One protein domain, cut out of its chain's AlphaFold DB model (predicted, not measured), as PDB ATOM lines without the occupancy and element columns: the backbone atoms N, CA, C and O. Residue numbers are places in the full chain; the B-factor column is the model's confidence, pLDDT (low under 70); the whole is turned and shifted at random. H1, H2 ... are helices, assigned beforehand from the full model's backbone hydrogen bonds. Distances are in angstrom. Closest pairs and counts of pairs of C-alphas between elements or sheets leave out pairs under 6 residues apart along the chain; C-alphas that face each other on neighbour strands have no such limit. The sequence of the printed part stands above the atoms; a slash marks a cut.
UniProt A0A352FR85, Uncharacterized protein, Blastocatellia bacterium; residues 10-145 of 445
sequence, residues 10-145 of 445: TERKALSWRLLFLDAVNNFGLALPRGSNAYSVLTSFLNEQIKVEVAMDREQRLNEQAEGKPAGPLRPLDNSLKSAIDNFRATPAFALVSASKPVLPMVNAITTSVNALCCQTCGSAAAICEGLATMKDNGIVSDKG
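This is residues 10 to 145 of the 445 residues of an uncharacterized protein of Blastocatellia bacterium (UniProt A0A352FR85). A helical hairpin of H1 and the longer H2 packs on a second layer of H3 and H5, with H4 near one end and H6 separate near the other. The 136 printed residues have six named helices, H1 to H6 in chain order, and no named strand: all helix. The whole is only just compact, close to loose, with a radius of gyration of the C-alphas of 16.7 A and spans of 50 by 33 by 22 A.

H1, residues 10 to 27, touches H2, residues 37 to 66, with residues 10 to 14 alone; this hairpin has a shallow tilt of 15 degrees, its closest C-alphas, Thr 10 and Val 54, 5.7 A apart. H3, residues 77 to 90, touches H2 at a steep tilt of 47 degrees, with residues 45 to 53 of H2 alone; the closest C-alphas, Gln 49 and Ala 84, are 6.0 A apart. H4, residues 92 to 98, touches H2 with residues 38 to 42 of H2 alone; the closest C-alphas, Ala 38 and Val 97, are 4.7 A apart. H5, residues 104 to 116, touches H1 with residues 20 to 25 of H1 alone; the closest C-alphas, Ala 24 and Met 106, are 5.6 A apart. H6, residues 134 to 143, touches no helix. Every O i to N i+4 pair is within hydrogen-bond range in H2, H3, H5 and H6; H1 has 13 of 14, H4 2 of 3.

H1 begins at C-alpha 10 (150.296, 167.660, 157.424) and is 26.9 A long; H2 is 42.4 A. H6 ends at C-alpha 143 (157.465, 150.265, 154.929).

The printed part has no cut. H5 to H6 is a long link. Residues 29 to 36 have pLDDT under 70.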
ATOM      1  N   THR A  10     151.278 166.596 157.656       93.31
ATOM      2  CA  THR A  10     150.296 167.660 157.424       93.31
ATOM      3  C   THR A  10     149.849 167.704 155.961       93.31
ATOM      4  O   THR A  10     148.679 167.473 155.663       93.31
ATOM      5  N   GLU A  11     150.773 167.886 155.020       93.25
ATOM      6  CA  GLU A  11     150.483 167.898 153.583       93.25
ATOM      7  C   GLU A  11     150.004 166.521 153.087       93.25
ATOM      8  O   GLU A  11     149.137 166.416 152.219       93.25
ATOM      9  N   ARG A  12     150.498 165.431 153.679       94.44
ATOM     10  CA  ARG A  12     150.128 164.058 153.304       94.44
ATOM     11  C   ARG A  12     148.657 163.748 153.568       94.44
ATOM     12  O   ARG A  12     148.090 162.931 152.844       94.44
ATOM     13  N   LYS A  13     148.015 164.404 154.544       94.50
ATOM     14  CA  LYS A  13     146.554 164.328 154.738       94.50
ATOM     15  C   LYS A  13     145.817 164.822 153.489       94.50
ATOM     16  O   LYS A  13     144.937 164.121 152.986       94.50
ATOM     17  N   ALA A  14     146.228 165.973 152.951       93.19
ATOM     18  CA  ALA A  14     145.659 166.538 151.729       93.19
ATOM     19  C   ALA A  14     145.936 165.659 150.501       93.19
ATOM     20  O   ALA A  14     145.032 165.408 149.701       93.19
ATOM     21  N   LEU A  15     147.159 165.133 150.381       94.88
ATOM     22  CA  LEU A  15     147.516 164.221 149.295       94.88
ATOM     23  C   LEU A  15     146.682 162.937 149.329       94.88
ATOM     24  O   LEU A  15     146.066 162.590 148.326       94.88
ATOM     25  N   SER A  16     146.648 162.245 150.472       95.56
ATOM     26  CA  SER A  16     145.920 160.979 150.635       95.56
ATOM     27  C   SER A  16     144.457 161.139 150.249       95.56
ATOM     28  O   SER A  16     143.919 160.370 149.453       95.56
ATOM     29  N   TRP A  17     143.832 162.216 150.722       92.75
ATOM     30  CA  TRP A  17     142.482 162.552 150.312       92.75
ATOM     31  C   TRP A  17     142.344 162.709 148.793       92.75
ATOM     32  O   TRP A  17     141.448 162.125 148.177       92.75
ATOM     33  N   ARG A  18     143.228 163.501 148.179       93.50
ATOM     34  CA  ARG A  18     143.174 163.772 146.745       93.50
ATOM     35  C   ARG A  18     143.336 162.493 145.925       93.50
ATOM     36  O   ARG A  18     142.614 162.319 144.946       93.50
ATOM     37  N   LEU A  19     144.215 161.587 146.347       95.38
ATOM     38  CA  LEU A  19     144.405 160.278 145.719       95.38
ATOM     39  C   LEU A  19     143.141 159.419 145.811       95.38
ATOM     40  O   LEU A  19     142.686 158.907 144.793       95.38
ATOM     41  N   LEU A  20     142.533 159.314 146.997       94.62
ATOM     42  CA  LEU A  20     141.290 158.559 147.199       94.62
ATOM     43  C   LEU A  20     140.146 159.096 146.333       94.62
ATOM     44  O   LEU A  20     139.390 158.327 145.740       94.62
ATOM     45  N   PHE A  21     140.035 160.421 146.243       92.38
ATOM     46  CA  PHE A  21     139.045 161.075 145.403       92.38
ATOM     47  C   PHE A  21     139.272 160.778 143.916       92.38
ATOM     48  O   PHE A  21     138.344 160.350 143.233       92.38
ATOM     49  N   LEU A  22     140.494 160.974 143.408       92.38
ATOM     50  CA  LEU A  22     140.811 160.757 141.992       92.38
ATOM     51  C   LEU A  22     140.698 159.286 141.588       92.38
ATOM     52  O   LEU A  22     140.245 158.998 140.479       92.38
ATOM     53  N   ASP A  23     141.042 158.367 142.486       92.75
ATOM     54  CA  ASP A  23     140.858 156.936 142.271       92.75
ATOM     55  C   ASP A  23     139.372 156.574 142.140       92.75
ATOM     56  O   ASP A  23     138.962 155.904 141.190       92.75
ATOM     57  N   ALA A  24     138.526 157.118 143.021       91.19
ATOM     58  CA  ALA A  24     137.084 156.946 142.915       91.19
ATOM     59  C   ALA A  24     136.539 157.559 141.609       91.19
ATOM     60  O   ALA A  24     135.809 156.894 140.876       91.19
ATOM     61  N   VAL A  25     136.944 158.784 141.251       89.00
ATOM     62  CA  VAL A  25     136.548 159.421 139.979       89.00
ATOM     63  C   VAL A  25     136.943 158.561 138.774       89.00
ATOM     64  O   VAL A  25     136.148 158.412 137.843       89.00
ATOM     65  N   ASN A  26     138.143 157.973 138.788       88.75
ATOM     66  CA  ASN A  26     138.605 157.076 137.733       88.75
ATOM     67  C   ASN A  26     137.718 155.826 137.615       88.75
ATOM     68  O   ASN A  26     137.305 155.476 136.511       88.75
ATOM     69  N   ASN A  27     137.394 155.187 138.741       88.06
ATOM     70  CA  ASN A  27     136.665 153.918 138.768       88.06
ATOM     71  C   ASN A  27     135.181 154.056 138.402       88.06
ATOM     72  O   ASN A  27     134.614 153.150 137.795       88.06
ATOM     73  N   PHE A  28     134.551 155.188 138.723       85.62
ATOM     74  CA  PHE A  28     133.143 155.435 138.386       85.62
ATOM     75  C   PHE A  28     132.946 156.160 137.047       85.62
ATOM     76  O   PHE A  28     131.809 156.471 136.694       85.62
ATOM     77  N   GLY A  29     134.026 156.385 136.282       68.75
ATOM     78  CA  GLY A  29     133.960 156.704 134.851       68.75
ATOM     79  C   GLY A  29     133.066 157.896 134.534       68.75
ATOM     80  O   GLY A  29     132.216 157.834 133.648       68.75
ATOM     81  N   LEU A  30     133.209 158.967 135.307       59.56
ATOM     82  CA  LEU A  30     132.269 160.068 135.280       59.56
ATOM     83  C   LEU A  30     132.381 160.871 133.976       59.56
ATOM     84  O   LEU A  30     133.057 161.896 133.904       59.56
ATOM     85  N   ALA A  31     131.562 160.496 132.991       54.75
ATOM     86  CA  ALA A  31     130.897 161.444 132.102       54.75
ATOM     87  C   ALA A  31     129.914 162.301 132.924       54.75
ATOM     88  O   ALA A  31     128.721 162.374 132.636       54.75
ATOM     89  N   LEU A  32     130.389 162.911 134.016       54.25
ATOM     90  CA  LEU A  32     129.620 163.926 134.706       54.25
ATOM     91  C   LEU A  32     129.429 165.059 133.704       54.25
ATOM     92  O   LEU A  32     130.424 165.550 133.158       54.25
ATOM     93  N   PRO A  33     128.191 165.516 133.477       52.16
ATOM     94  CA  PRO A  33     127.994 166.807 132.854       52.16
ATOM     95  C   PRO A  33     128.844 167.799 133.649       52.16
ATOM     96  O   PRO A  33     128.671 167.917 134.869       52.16
ATOM     97  N   ARG A  34     129.818 168.449 132.998       50.84
ATOM     98  CA  ARG A  34     130.541 169.573 133.603       50.84
ATOM     99  C   ARG A  34     129.474 170.505 134.187       50.84
ATOM    100  O   ARG A  34     128.615 170.969 133.445       50.84
ATOM    101  N   GLY A  35     129.478 170.696 135.507       57.56
ATOM    102  CA  GLY A  35     128.448 171.475 136.206       57.56
ATOM    103  C   GLY A  35     127.385 170.678 136.971       57.56
ATOM    104  O   GLY A  35     126.399 171.264 137.403       57.56
ATOM    105  N   SER A  36     127.554 169.370 137.198       66.81
ATOM    106  CA  SER A  36     126.742 168.678 138.210       66.81
ATOM    107  C   SER A  36     126.967 169.341 139.581       66.81
ATOM    108  O   SER A  36     128.066 169.292 140.145       66.81
ATOM    109  N   ASN A  37     125.919 169.979 140.114       79.00
ATOM    110  CA  ASN A  37     125.979 170.681 141.399       79.00
ATOM    111  C   ASN A  37     126.466 169.751 142.521       79.00
ATOM    112  O   ASN A  37     127.265 170.164 143.349       79.00
ATOM    113  N   ALA A  38     126.064 168.475 142.505       81.56
ATOM    114  CA  ALA A  38     126.485 167.487 143.497       81.56
ATOM    115  C   ALA A  38     128.004 167.229 143.486       81.56
ATOM    116  O   ALA A  38     128.620 167.165 144.545       81.56
ATOM    117  N   TYR A  39     128.629 167.113 142.311       82.62
ATOM    118  CA  TYR A  39     130.077 166.895 142.228       82.62
ATOM    119  C   TYR A  39     130.873 168.117 142.699       82.62
ATOM    120  O   TYR A  39     131.841 167.976 143.447       82.62
ATOM    121  N   SER A  40     130.445 169.313 142.282       84.75
ATOM    122  CA  SER A  40     131.067 170.571 142.707       84.75
ATOM    123  C   SER A  40     130.960 170.758 144.222       84.75
ATOM    124  O   SER A  40     131.949 171.084 144.875       84.75
ATOM    125  N   VAL A  41     129.787 170.460 144.793       86.81
ATOM    126  CA  VAL A  41     129.536 170.528 146.236       86.81
ATOM    127  C   VAL A  41     130.399 169.532 147.003       86.81
ATOM    128  O   VAL A  41     131.022 169.918 147.986       86.81
ATOM    129  N   LEU A  42     130.486 168.283 146.539       86.06
ATOM    130  CA  LEU A  42     131.350 167.272 147.144       86.06
ATOM    131  C   LEU A  42     132.818 167.728 147.136       86.06
ATOM    132  O   LEU A  42     133.446 167.796 148.188       86.06
ATOM    133  N   THR A  43     133.344 168.097 145.965       85.06
ATOM    134  CA  THR A  43     134.749 168.513 145.810       85.06
ATOM    135  C   THR A  43     135.067 169.735 146.672       85.06
ATOM    136  O   THR A  43     136.035 169.715 147.424       85.06
ATOM    137  N   SER A  44     134.216 170.765 146.617       87.69
ATOM    138  CA  SER A  44     134.388 171.993 147.401       87.69
ATOM    139  C   SER A  44     134.380 171.704 148.896       87.69
ATOM    140  O   SER A  44     135.288 172.128 149.600       87.69
ATOM    141  N   PHE A  45     133.395 170.942 149.384       89.31
ATOM    142  CA  PHE A  45     133.287 170.644 150.810       89.31
ATOM    143  C   PHE A  45     134.541 169.945 151.339       89.31
ATOM    144  O   PHE A  45     135.071 170.303 152.386       89.31
ATOM    145  N   LEU A  46     135.013 168.940 150.609       82.88
ATOM    146  CA  LEU A  46     136.125 168.113 151.054       82.88
ATOM    147  C   LEU A  46     137.449 168.866 150.999       82.88
ATOM    148  O   LEU A  46     138.229 168.774 151.945       82.88
ATOM    149  N   ASN A  47     137.665 169.660 149.946       85.62
ATOM    150  CA  ASN A  47     138.810 170.560 149.865       85.62
ATOM    151  C   ASN A  47     138.818 171.537 151.052       85.62
ATOM    152  O   ASN A  47     139.854 171.705 151.686       85.62
ATOM    153  N   GLU A  48     137.671 172.122 151.413       90.00
ATOM    154  CA  GLU A  48     137.582 173.007 152.582       90.00
ATOM    155  C   GLU A  48     137.856 172.279 153.906       90.00
ATOM    156  O   GLU A  48     138.593 172.799 154.741       90.00
ATOM    157  N   GLN A  49     137.350 171.056 154.109       89.00
ATOM    158  CA  GLN A  49     137.648 170.296 155.336       89.00
ATOM    159  C   GLN A  49     139.143 170.012 155.504       89.00
ATOM    160  O   GLN A  49     139.674 170.094 156.608       89.00
ATOM    161  N   ILE A  50     139.837 169.701 154.415       85.69
ATOM    162  CA  ILE A  50     141.281 169.441 154.451       85.69
ATOM    163  C   ILE A  50     142.065 170.709 154.723       85.69
ATOM    164  O   ILE A  50     143.018 170.664 155.497       85.69
ATOM    165  N   LYS A  51     141.656 171.835 154.133       88.81
ATOM    166  CA  LYS A  51     142.250 173.138 154.445       88.81
ATOM    167  C   LYS A  51     142.129 173.446 155.927       88.81
ATOM    168  O   LYS A  51     143.113 173.867 156.523       88.81
ATOM    169  N   VAL A  52     140.963 173.190 156.523       91.12
ATOM    170  CA  VAL A  52     140.751 173.354 157.967       91.12
ATOM    171  C   VAL A  52     141.691 172.445 158.760       91.12
ATOM    172  O   VAL A  52     142.403 172.938 159.626       91.12
ATOM    173  N   GLU A  53     141.767 171.151 158.444       89.94
ATOM    174  CA  GLU A  53     142.647 170.209 159.159       89.94
ATOM    175  C   GLU A  53     144.136 170.580 159.038       89.94
ATOM    176  O   GLU A  53     144.864 170.555 160.029       89.94
ATOM    177  N   VAL A  54     144.605 170.978 157.851       89.81
ATOM    178  CA  VAL A  54     145.993 171.429 157.669       89.81
ATOM    179  C   VAL A  54     146.242 172.766 158.367       89.81
ATOM    180  O   VAL A  54     147.302 172.950 158.966       89.81
ATOM    181  N   ALA A  55     145.291 173.699 158.317       91.50
ATOM    182  CA  ALA A  55     145.397 174.964 159.037       91.50
ATOM    183  C   ALA A  55     145.500 174.728 160.548       91.50
ATOM    184  O   ALA A  55     146.353 175.338 161.181       91.50
ATOM    185  N   MET A  56     144.719 173.792 161.098       92.75
ATOM    186  CA  MET A  56     144.803 173.394 162.505       92.75
ATOM    187  C   MET A  56     146.171 172.799 162.859       92.75
ATOM    188  O   MET A  56     146.761 173.197 163.860       92.75
ATOM    189  N   ASP A  57     146.712 171.893 162.033       94.06
ATOM    190  CA  ASP A  57     148.058 171.341 162.245       94.06
ATOM    191  C   ASP A  57     149.132 172.452 162.223       94.06
ATOM    192  O   ASP A  57     150.042 172.473 163.057       94.06
ATOM    193  N   ARG A  58     149.035 173.401 161.279       91.94
ATOM    194  CA  ARG A  58     149.974 174.532 161.150       91.94
ATOM    195  C   ARG A  58     149.849 175.512 162.315       91.94
ATOM    196  O   ARG A  58     150.864 175.945 162.852       91.94
ATOM    197  N   GLU A  59     148.628 175.840 162.722       94.06
ATOM    198  CA  GLU A  59     148.350 176.708 163.867       94.06
ATOM    199  C   GLU A  59     148.865 176.086 165.167       94.06
ATOM    200  O   GLU A  59     149.528 176.770 165.945       94.06
ATOM    201  N   GLN A  60     148.663 174.777 165.369       94.31
ATOM    202  CA  GLN A  60     149.246 174.050 166.499       94.31
ATOM    203  C   GLN A  60     150.769 174.237 166.539       94.31
ATOM    204  O   GLN A  60     151.310 174.613 167.577       94.31
ATOM    205  N   ARG A  61     151.458 174.035 165.408       93.19
ATOM    206  CA  ARG A  61     152.920 174.194 165.312       93.19
ATOM    207  C   ARG A  61     153.379 175.620 165.608       93.19
ATOM    208  O   ARG A  61     154.361 175.804 166.326       93.19
ATOM    209  N   LEU A  62     152.670 176.617 165.080       93.94
ATOM    210  CA  LEU A  62     152.968 178.029 165.327       93.94
ATOM    211  C   LEU A  62     152.787 178.394 166.805       93.94
ATOM    212  O   LEU A  62     153.647 179.067 167.371       93.94
ATOM    213  N   ASN A  63     151.715 177.916 167.440       95.94
ATOM    214  CA  ASN A  63     151.443 178.158 168.856       95.94
ATOM    215  C   ASN A  63     152.491 177.485 169.753       95.94
ATOM    216  O   ASN A  63     153.043 178.134 170.639       95.94
ATOM    217  N   GLU A  64     152.832 176.220 169.489       95.06
ATOM    218  CA  GLU A  64     153.888 175.501 170.215       95.06
ATOM    219  C   GLU A  64     155.232 176.241 170.121       95.06
ATOM    220  O   GLU A  64     155.904 176.441 171.134       95.06
ATOM    221  N   GLN A  65     155.593 176.726 168.927       94.38
ATOM    222  CA  GLN A  65     156.814 177.499 168.712       94.38
ATOM    223  C   GLN A  65     156.793 178.851 169.439       94.38
ATOM    224  O   GLN A  65     157.784 179.212 170.077       94.38
ATOM    225  N   ALA A  66     155.687 179.597 169.361       96.00
ATOM    226  CA  ALA A  66     155.539 180.898 170.016       96.00
ATOM    227  C   ALA A  66     155.615 180.791 171.547       96.00
ATOM    228  O   ALA A  66     156.151 181.676 172.211       96.00
ATOM    229  N   GLU A  67     155.127 179.683 172.105       96.62
ATOM    230  CA  GLU A  67     155.167 179.388 173.538       96.62
ATOM    231  C   GLU A  67     156.485 178.730 173.988       96.62
ATOM    232  O   GLU A  67     156.657 178.454 175.177       96.62
ATOM    233  N   GLY A  68     157.411 178.445 173.063       94.88
ATOM    234  CA  GLY A  68     158.649 177.714 173.350       94.88
ATOM    235  C   GLY A  68     158.414 176.276 173.826       94.88
ATOM    236  O   GLY A  68     159.274 175.695 174.492       94.88
ATOM    237  N   LYS A  69     157.245 175.701 173.526       94.88
ATOM    238  CA  LYS A  69     156.892 174.325 173.876       94.88
ATOM    239  C   LYS A  69     157.474 173.350 172.850       94.88
ATOM    240  O   LYS A  69     157.571 173.676 171.666       94.88
ATOM    241  N   PRO A  70     157.855 172.133 173.277       92.56
ATOM    242  CA  PRO A  70     158.195 171.084 172.331       92.56
ATOM    243  C   PRO A  70     156.977 170.756 171.463       92.56
ATOM    244  O   PRO A  70     155.843 170.762 171.942       92.56
ATOM    245  N   ALA A  71     157.237 170.439 170.196       92.81
ATOM    246  CA  ALA A  71     156.202 170.051 169.253       92.81
ATOM    247  C   ALA A  71     155.433 168.814 169.761       92.81
ATOM    248  O   ALA A  71     156.047 167.808 170.128       92.81
ATOM    249  N   GLY A  72     154.101 168.882 169.780       93.56
ATOM    250  CA  GLY A  72     153.216 167.776 170.149       93.56
ATOM    251  C   GLY A  72     152.847 166.886 168.953       93.56
ATOM    252  O   GLY A  72     153.000 167.294 167.798       93.56
ATOM    253  N   PRO A  73     152.364 165.654 169.173       95.00
ATOM    254  CA  PRO A  73     151.924 164.803 168.071       95.00
ATOM    255  C   PRO A  73     150.736 165.443 167.340       95.00
ATOM    256  O   PRO A  73     149.832 165.996 167.970       95.00
ATOM    257  N   LEU A  74     150.734 165.354 166.011       95.12
ATOM    258  CA  LEU A  74     149.579 165.734 165.201       95.12
ATOM    259  C   LEU A  74     148.517 164.637 165.227       95.12
ATOM    260  O   LEU A  74     148.784 163.466 165.513       95.12
ATOM    261  N   ARG A  75     147.296 165.013 164.848       94.38
ATOM    262  CA  ARG A  75     146.206 164.061 164.657       94.38
ATOM    263  C   ARG A  75     146.576 163.007 163.593       94.38
ATOM    264  O   ARG A  75     146.993 163.402 162.499       94.38
ATOM    265  N   PRO A  76     146.373 161.698 163.857       94.69
ATOM    266  CA  PRO A  76     146.615 160.639 162.874       94.69
ATOM    267  C   PRO A  76     145.809 160.837 161.585       94.69
ATOM    268  O   PRO A  76     144.655 161.268 161.628       94.69
ATOM    269  N   LEU A  77     146.412 160.502 160.439       95.12
ATOM    270  CA  LEU A  77     145.834 160.759 159.116       95.12
ATOM    271  C   LEU A  77     144.488 160.057 158.920       95.12
ATOM    272  O   LEU A  77     143.532 160.689 158.481       95.12
ATOM    273  N   ASP A  78     144.387 158.777 159.265       95.31
ATOM    274  CA  ASP A  78     143.142 158.012 159.160       95.31
ATOM    275  C   ASP A  78     142.007 158.633 159.988       95.31
ATOM    276  O   ASP A  78     140.884 158.753 159.500       95.31
ATOM    277  N   ASN A  79     142.303 159.100 161.202       95.38
ATOM    278  CA  ASN A  79     141.343 159.800 162.053       95.38
ATOM    279  C   ASN A  79     140.905 161.144 161.458       95.38
ATOM    280  O   ASN A  79     139.720 161.470 161.545       95.38
ATOM    281  N   SER A  80     141.821 161.923 160.869       94.19
ATOM    282  CA  SER A  80     141.478 163.169 160.164       94.19
ATOM    283  C   SER A  80     140.545 162.894 158.978       94.19
ATOM    284  O   SER A  80     139.496 163.525 158.860       94.19
ATOM    285  N   LEU A  81     140.865 161.904 158.133       94.00
ATOM    286  CA  LEU A  81     140.051 161.584 156.954       94.00
ATOM    287  C   LEU A  81     138.663 161.033 157.322       94.00
ATOM    288  O   LEU A  81     137.674 161.405 156.690       94.00
ATOM    289  N   LYS A  82     138.571 160.182 158.355       95.12
ATOM    290  CA  LYS A  82     137.290 159.656 158.864       95.12
ATOM    291  C   LYS A  82     136.389 160.789 159.349       95.12
ATOM    292  O   LYS A  82     135.248 160.888 158.908       95.12
ATOM    293  N   SER A  83     136.922 161.712 160.153       93.50
ATOM    294  CA  SER A  83     136.137 162.867 160.596       93.50
ATOM    295  C   SER A  83     135.731 163.801 159.466       93.50
ATOM    296  O   SER A  83     134.613 164.300 159.500       93.50
ATOM    297  N   ALA A  84     136.567 164.009 158.446       91.62
ATOM    298  CA  ALA A  84     136.171 164.806 157.286       91.62
ATOM    299  C   ALA A  84     134.951 164.198 156.561       91.62
ATOM    300  O   ALA A  84     134.020 164.920 156.194       91.62
ATOM    301  N   ILE A  85     134.913 162.867 156.408       92.44
ATOM    302  CA  ILE A  85     133.768 162.141 155.835       92.44
ATOM    303  C   ILE A  85     132.530 162.224 156.731       92.44
ATOM    304  O   ILE A  85     131.430 162.471 156.231       92.44
ATOM    305  N   ASP A  86     132.684 162.026 158.037       93.25
ATOM    306  CA  ASP A  86     131.560 162.071 158.975       93.25
ATOM    307  C   ASP A  86     130.957 163.481 159.048       93.25
ATOM    308  O   ASP A  86     129.738 163.642 158.955       93.25
ATOM    309  N   ASN A  87     131.808 164.511 159.087       92.19
ATOM    310  CA  ASN A  87     131.395 165.911 159.021       92.19
ATOM    311  C   ASN A  87     130.647 166.205 157.720       92.19
ATOM    312  O   ASN A  87     129.596 166.842 157.751       92.19
ATOM    313  N   PHE A  88     131.142 165.706 156.580       91.25
ATOM    314  CA  PHE A  88     130.454 165.854 155.301       91.25
ATOM    315  C   PHE A  88     129.043 165.276 155.350       91.25
ATOM    316  O   PHE A  88     128.085 165.962 154.990       91.25
ATOM    317  N   ARG A  89     128.905 164.044 155.844       92.25
ATOM    318  CA  ARG A  89     127.623 163.332 155.945       92.25
ATOM    319  C   ARG A  89     126.625 164.017 156.871       92.25
ATOM    320  O   ARG A  89     125.424 163.908 156.638       92.25
ATOM    321  N   ALA A  90     127.110 164.730 157.883       92.94
ATOM    322  CA  ALA A  90     126.279 165.510 158.792       92.94
ATOM    323  C   ALA A  90     125.782 166.837 158.185       92.94
ATOM    324  O   ALA A  90     124.904 167.483 158.757       92.94
ATOM    325  N   THR A  91     126.318 167.271 157.038       92.00
ATOM    326  CA  THR A  91     125.937 168.554 156.434       92.00
ATOM    327  C   THR A  91     124.686 168.457 155.554       92.00
ATOM    328  O   THR A  91     124.472 167.446 154.881       92.00
ATOM    329  N   PRO A  92     123.896 169.544 155.427       91.31
ATOM    330  CA  PRO A  92     122.791 169.602 154.463       91.31
ATOM    331  C   PRO A  92     123.235 169.370 153.009       91.31
ATOM    332  O   PRO A  92     122.469 168.858 152.194       91.31
ATOM    333  N   ALA A  93     124.488 169.703 152.680       88.00
ATOM    334  CA  ALA A  93     125.080 169.480 151.364       88.00
ATOM    335  C   ALA A  93     125.123 167.991 150.971       88.00
ATOM    336  O   ALA A  93     125.009 167.657 149.787       88.00
ATOM    337  N   PHE A  94     125.209 167.081 151.949       91.00
ATOM    338  CA  PHE A  94     125.164 165.647 151.688       91.00
ATOM    339  C   PHE A  94     123.810 165.185 151.140       91.00
ATOM    340  O   PHE A  94     123.772 164.249 150.342       91.00
ATOM    341  N   ALA A  95     122.698 165.850 151.471       90.38
ATOM    342  CA  ALA A  95     121.387 165.516 150.907       90.38
ATOM    343  C   ALA A  95     121.366 165.690 149.374       90.38
ATOM    344  O   ALA A  95     120.858 164.836 148.649       90.38
ATOM    345  N   LEU A  96     122.003 166.751 148.865       88.06
ATOM    346  CA  LEU A  96     122.145 166.984 147.424       88.06
ATOM    347  C   LEU A  96     123.010 165.906 146.753       88.06
ATOM    348  O   LEU A  96     122.723 165.461 145.642       88.06
ATOM    349  N   VAL A  97     124.080 165.492 147.427       87.94
ATOM    350  CA  VAL A  97     125.042 164.513 146.908       87.94
ATOM    351  C   VAL A  97     124.477 163.094 146.939       87.94
ATOM    352  O   VAL A  97     124.607 162.363 145.960       87.94
ATOM    353  N   SER A  98     123.791 162.727 148.018       89.62
ATOM    354  CA  SER A  98     123.135 161.426 148.178       89.62
ATOM    355  C   SER A  98     121.946 161.238 147.235       89.62
ATOM    356  O   SER A  98     121.710 160.122 146.776       89.62
ATOM    357  N   ALA A  99     121.254 162.316 146.857       90.38
ATOM    358  CA  ALA A  99     120.232 162.276 145.811       90.38
ATOM    359  C   ALA A  99     120.816 162.045 144.400       90.38
ATOM    360  O   ALA A  99     120.096 161.657 143.475       90.38
ATOM    361  N   SER A 100     122.119 162.270 144.209       87.94
ATOM    362  CA  SER A 100     122.777 162.125 142.916       87.94
ATOM    363  C   SER A 100     123.239 160.686 142.679       87.94
ATOM    364  O   SER A 100     124.272 160.249 143.188       87.94
ATOM    365  N   LYS A 101     122.501 159.963 141.824       85.69
ATOM    366  CA  LYS A 101     122.840 158.598 141.373       85.69
ATOM    367  C   LYS A 101     124.304 158.413 140.931       85.69
ATOM    368  O   LYS A 101     124.870 157.393 141.308       85.69
ATOM    369  N   PRO A 102     124.935 159.329 140.165       82.69
ATOM    370  CA  PRO A 102     126.336 159.154 139.776       82.69
ATOM    371  C   PRO A 102     127.341 159.463 140.896       82.69
ATOM    372  O   PRO A 102     128.450 158.943 140.863       82.69
ATOM    373  N   VAL A 103     126.991 160.299 141.883       86.25
ATOM    374  CA  VAL A 103     127.951 160.767 142.904       86.25
ATOM    375  C   VAL A 103     127.913 159.909 144.172       86.25
ATOM    376  O   VAL A 103     128.959 159.674 144.775       86.25
ATOM    377  N   LEU A 104     126.752 159.375 144.567       90.31
ATOM    378  CA  LEU A 104     126.633 158.537 145.768       90.31
ATOM    379  C   LEU A 104     127.551 157.291 145.756       90.31
ATOM    380  O   LEU A 104     128.225 157.061 146.763       90.31
ATOM    381  N   PRO A 105     127.666 156.508 144.659       90.88
ATOM    382  CA  PRO A 105     128.600 155.380 144.601       90.88
ATOM    383  C   PRO A 105     130.055 155.797 144.841       90.88
ATOM    384  O   PRO A 105     130.790 155.095 145.532       90.88
ATOM    385  N   MET A 106     130.443 156.974 144.344       90.31
ATOM    386  CA  MET A 106     131.780 157.532 144.539       90.31
ATOM    387  C   MET A 106     132.035 157.866 146.011       90.31
ATOM    388  O   MET A 106     133.067 157.485 146.555       90.31
ATOM    389  N   VAL A 107     131.077 158.505 146.692       92.00
ATOM    390  CA  VAL A 107     131.187 158.782 148.136       92.00
ATOM    391  C   VAL A 107     131.282 157.489 148.945       92.00
ATOM    392  O   VAL A 107     132.073 157.409 149.887       92.00
ATOM    393  N   ASN A 108     130.517 156.460 148.575       94.19
ATOM    394  CA  ASN A 108     130.565 155.159 149.241       94.19
ATOM    395  C   ASN A 108     131.924 154.474 149.058       94.19
ATOM    396  O   ASN A 108     132.460 153.923 150.020       94.19
ATOM    397  N   ALA A 109     132.506 154.551 147.860       93.75
ATOM    398  CA  ALA A 109     133.839 154.025 147.598       93.75
ATOM    399  C   ALA A 109     134.916 154.773 148.386       93.75
ATOM    400  O   ALA A 109     135.696 154.132 149.084       93.75
ATOM    401  N   ILE A 110     134.902 156.112 148.371       93.62
ATOM    402  CA  ILE A 110     135.832 156.921 149.173       93.62
ATOM    403  C   ILE A 110     135.690 156.565 150.656       93.62
ATOM    404  O   ILE A 110     136.689 156.323 151.322       93.62
ATOM    405  N   THR A 111     134.458 156.463 151.166       95.31
ATOM    406  CA  THR A 111     134.227 156.089 152.570       95.31
ATOM    407  C   THR A 111     134.796 154.709 152.887       95.31
ATOM    408  O   THR A 111     135.425 154.523 153.925       95.31
ATOM    409  N   THR A 112     134.587 153.737 152.000       96.25
ATOM    410  CA  THR A 112     135.108 152.376 152.171       96.25
ATOM    411  C   THR A 112     136.631 152.396 152.253       96.25
ATOM    412  O   THR A 112     137.198 151.815 153.176       96.25
ATOM    413  N   SER A 113     137.289 153.129 151.355       95.31
ATOM    414  CA  SER A 113     138.744 153.268 151.352       95.31
ATOM    415  C   SER A 113     139.265 154.001 152.592       95.31
ATOM    416  O   SER A 113     140.220 153.541 153.206       95.31
ATOM    417  N   VAL A 114     138.613 155.087 153.025       95.38
ATOM    418  CA  VAL A 114     138.958 155.805 154.268       95.38
ATOM    419  C   VAL A 114     138.819 154.901 155.496       95.38
ATOM    420  O   VAL A 114     139.674 154.921 156.378       95.38
ATOM    421  N   ASN A 115     137.774 154.074 155.554       95.25
ATOM    422  CA  ASN A 115     137.564 153.140 156.661       95.25
ATOM    423  C   ASN A 115     138.585 151.999 156.687       95.25
ATOM    424  O   ASN A 115     138.892 151.496 157.766       95.25
ATOM    425  N   ALA A 116     139.114 151.612 155.526       94.62
ATOM    426  CA  ALA A 116     140.175 150.618 155.421       94.62
ATOM    427  C   ALA A 116     141.547 151.156 155.870       94.62
ATOM    428  O   ALA A 116     142.414 150.365 156.236       94.62
ATOM    429  N   LEU A 117     141.750 152.480 155.881       94.69
ATOM    430  CA  LEU A 117     142.983 153.081 156.384       94.69
ATOM    431  C   LEU A 117     143.102 152.907 157.904       94.69
ATOM    432  O   LEU A 117     142.198 153.262 158.674       94.69
ATOM    433  N   CYS A 118     144.262 152.400 158.323       93.75
ATOM    434  CA  CYS A 118     144.629 152.228 159.721       93.75
ATOM    435  C   CYS A 118     146.098 152.620 159.929       93.75
ATOM    436  O   CYS A 118     147.021 151.862 159.621       93.75
ATOM    437  N   CYS A 119     146.342 153.812 160.477       94.25
ATOM    438  CA  CYS A 119     147.712 154.290 160.692       94.25
ATOM    439  C   CYS A 119     148.482 153.403 161.683       94.25
ATOM    440  O   CYS A 119     149.690 153.229 161.537       94.25
ATOM    441  N   GLN A 120     147.787 152.783 162.643       92.94
ATOM    442  CA  GLN A 120     148.383 151.882 163.640       92.94
ATOM    443  C   GLN A 120     149.021 150.636 163.022       92.94
ATOM    444  O   GLN A 120     149.931 150.058 163.613       92.94
ATOM    445  N   THR A 121     148.567 150.220 161.837       91.38
ATOM    446  CA  THR A 121     149.126 149.055 161.149       91.38
ATOM    447  C   THR A 121     150.261 149.406 160.199       91.38
ATOM    448  O   THR A 121     150.869 148.474 159.679       91.38
ATOM    449  N   CYS A 122     150.559 150.691 159.962       89.69
ATOM    450  CA  CYS A 122     151.591 151.122 159.012       89.69
ATOM    451  C   CYS A 122     153.026 150.921 159.535       89.69
ATOM    452  O   CYS A 122     153.895 150.561 158.751       89.69
ATOM    453  N   GLY A 123     153.282 151.134 160.829       82.50
ATOM    454  CA  GLY A 123     154.621 151.015 161.418       82.50
ATOM    455  C   GLY A 123     154.851 149.716 162.195       82.50
ATOM    456  O   GLY A 123     153.914 149.049 162.639       82.50
ATOM    457  N   SER A 124     156.121 149.367 162.416       78.25
ATOM    458  CA  SER A 124     156.497 148.319 163.375       78.25
ATOM    459  C   SER A 124     156.088 148.708 164.802       78.25
ATOM    460  O   SER A 124     156.180 149.880 165.166       78.25
ATOM    461  N   ALA A 125     155.691 147.733 165.627       76.81
ATOM    462  CA  ALA A 125     155.362 147.936 167.047       76.81
ATOM    463  C   ALA A 125     154.293 149.023 167.318       76.81
ATOM    464  O   ALA A 125     154.376 149.736 168.314       76.81
ATOM    465  N   ALA A 126     153.298 149.148 166.431       76.00
ATOM    466  CA  ALA A 126     152.220 150.142 166.513       76.00
ATOM    467  C   ALA A 126     152.689 151.613 166.476       76.00
ATOM    468  O   ALA A 126     151.958 152.511 166.895       76.00
ATOM    469  N   ALA A 127     153.891 151.879 165.952       86.81
ATOM    470  CA  ALA A 127     154.340 153.241 165.697       86.81
ATOM    471  C   ALA A 127     153.480 153.893 164.601       86.81
ATOM    472  O   ALA A 127     153.293 153.331 163.521       86.81
ATOM    473  N   ILE A 128     152.988 155.098 164.882       92.62
ATOM    474  CA  ILE A 128     152.233 155.934 163.946       92.62
ATOM    475  C   ILE A 128     153.049 157.170 163.577       92.62
ATOM    476  O   ILE A 128     153.931 157.577 164.334       92.62
ATOM    477  N   CYS A 129     152.757 157.765 162.420       94.44
ATOM    478  CA  CYS A 129     153.333 159.058 162.070       94.44
ATOM    479  C   CYS A 129     152.781 160.127 163.014       94.44
ATOM    480  O   CYS A 129     151.564 160.283 163.129       94.44
ATOM    481  N   GLU A 130     153.677 160.864 163.660       93.12
ATOM    482  CA  GLU A 130     153.326 161.889 164.653       93.12
ATOM    483  C   GLU A 130     153.537 163.306 164.103       93.12
ATOM    484  O   GLU A 130     153.124 164.284 164.726       93.12
ATOM    485  N   GLY A 131     154.194 163.441 162.944       91.19
ATOM    486  CA  GLY A 131     154.598 164.731 162.390       91.19
ATOM    487  C   GLY A 131     155.705 165.402 163.205       91.19
ATOM    488  O   GLY A 131     155.807 166.628 163.189       91.19
ATOM    489  N   LEU A 132     156.478 164.617 163.966       88.06
ATOM    490  CA  LEU A 132     157.515 165.088 164.896       88.06
ATOM    491  C   LEU A 132     158.931 164.744 164.441       88.06
ATOM    492  O   LEU A 132     159.853 165.537 164.608       88.06
ATOM    493  N   ALA A 133     159.111 163.550 163.881       84.25
ATOM    494  CA  ALA A 133     160.415 163.023 163.516       84.25
ATOM    495  C   ALA A 133     160.394 162.577 162.055       84.25
ATOM    496  O   ALA A 133     160.040 161.438 161.754       84.25
ATOM    497  N   THR A 134     160.824 163.464 161.153       86.75
ATOM    498  CA  THR A 134     160.785 163.251 159.697       86.75
ATOM    499  C   THR A 134     161.357 161.895 159.288       86.75
ATOM    500  O   THR A 134     160.734 161.173 158.524       86.75
ATOM    501  N   MET A 135     162.496 161.483 159.854       89.50
ATOM    502  CA  MET A 135     163.104 160.186 159.530       89.50
ATOM    503  C   MET A 135     162.269 158.982 159.990       89.50
ATOM    504  O   MET A 135     162.213 157.982 159.279       89.50
ATOM    505  N   LYS A 136     161.618 159.067 161.158       92.00
ATOM    506  CA  LYS A 136     160.755 157.997 161.688       92.00
ATOM    507  C   LYS A 136     159.488 157.874 160.839       92.00
ATOM    508  O   LYS A 136     159.160 156.777 160.398       92.00
ATOM    509  N   ASP A 137     158.836 158.996 160.548       94.12
ATOM    510  CA  ASP A 137     157.621 159.047 159.726       94.12
ATOM    511  C   ASP A 137     157.892 158.614 158.274       94.12
ATOM    512  O   ASP A 137     157.067 157.937 157.653       94.12
ATOM    513  N   ASN A 138     159.065 158.961 157.730       94.00
ATOM    514  CA  ASN A 138     159.515 158.489 156.422       94.00
ATOM    515  C   ASN A 138     159.704 156.971 156.409       94.00
ATOM    516  O   ASN A 138     159.272 156.328 155.455       94.00
ATOM    517  N   GLY A 139     160.286 156.393 157.465       92.81
ATOM    518  CA  GLY A 139     160.414 154.941 157.612       92.81
ATOM    519  C   GLY A 139     159.059 154.236 157.637       92.81
ATOM    520  O   GLY A 139     158.805 153.382 156.793       92.81
ATOM    521  N   ILE A 140     158.141 154.683 158.502       94.25
ATOM    522  CA  ILE A 140     156.785 154.112 158.626       94.25
ATOM    523  C   ILE A 140     156.055 154.083 157.275       94.25
ATOM    524  O   ILE A 140     155.391 153.104 156.924       94.25
ATOM    525  N   VAL A 141     156.161 155.159 156.495       94.88
ATOM    526  CA  VAL A 141     155.476 155.232 155.200       94.88
ATOM    527  C   VAL A 141     156.224 154.536 154.080       94.88
ATOM    528  O   VAL A 141     155.575 154.029 153.166       94.88
ATOM    529  N   SER A 142     157.547 154.435 154.168       91.81
ATOM    530  CA  SER A 142     158.334 153.621 153.243       91.81
ATOM    531  C   SER A 142     158.011 152.134 153.392       91.81
ATOM    532  O   SER A 142     157.901 151.463 152.367       91.81
ATOM    533  N   ASP A 143     157.773 151.665 154.621       89.94
ATOM    534  CA  ASP A 143     157.465 150.265 154.929       89.94
ATOM    535  C   ASP A 143     156.080 149.836 154.419       89.94
ATOM    536  O   ASP A 143     155.959 148.829 153.720       89.94
ATOM    537  N   LYS A 144     155.025 150.594 154.748       90.94
ATOM    538  CA  LYS A 144     153.651 150.320 154.281       90.94
ATOM    539  C   LYS A 144     153.040 151.516 153.571       90.94
ATOM    540  O   LYS A 144     152.831 151.488 152.360       90.94
ATOM    541  N   GLY A 145     152.807 152.595 154.319       92.62
ATOM    542  CA  GLY A 145     152.342 153.852 153.745       92.62
ATOM    543  C   GLY A 145     150.971 153.776 153.076       92.62
ATOM    544  O   GLY A 145     150.819 154.309 151.980       92.62
TER     545      GLY A 145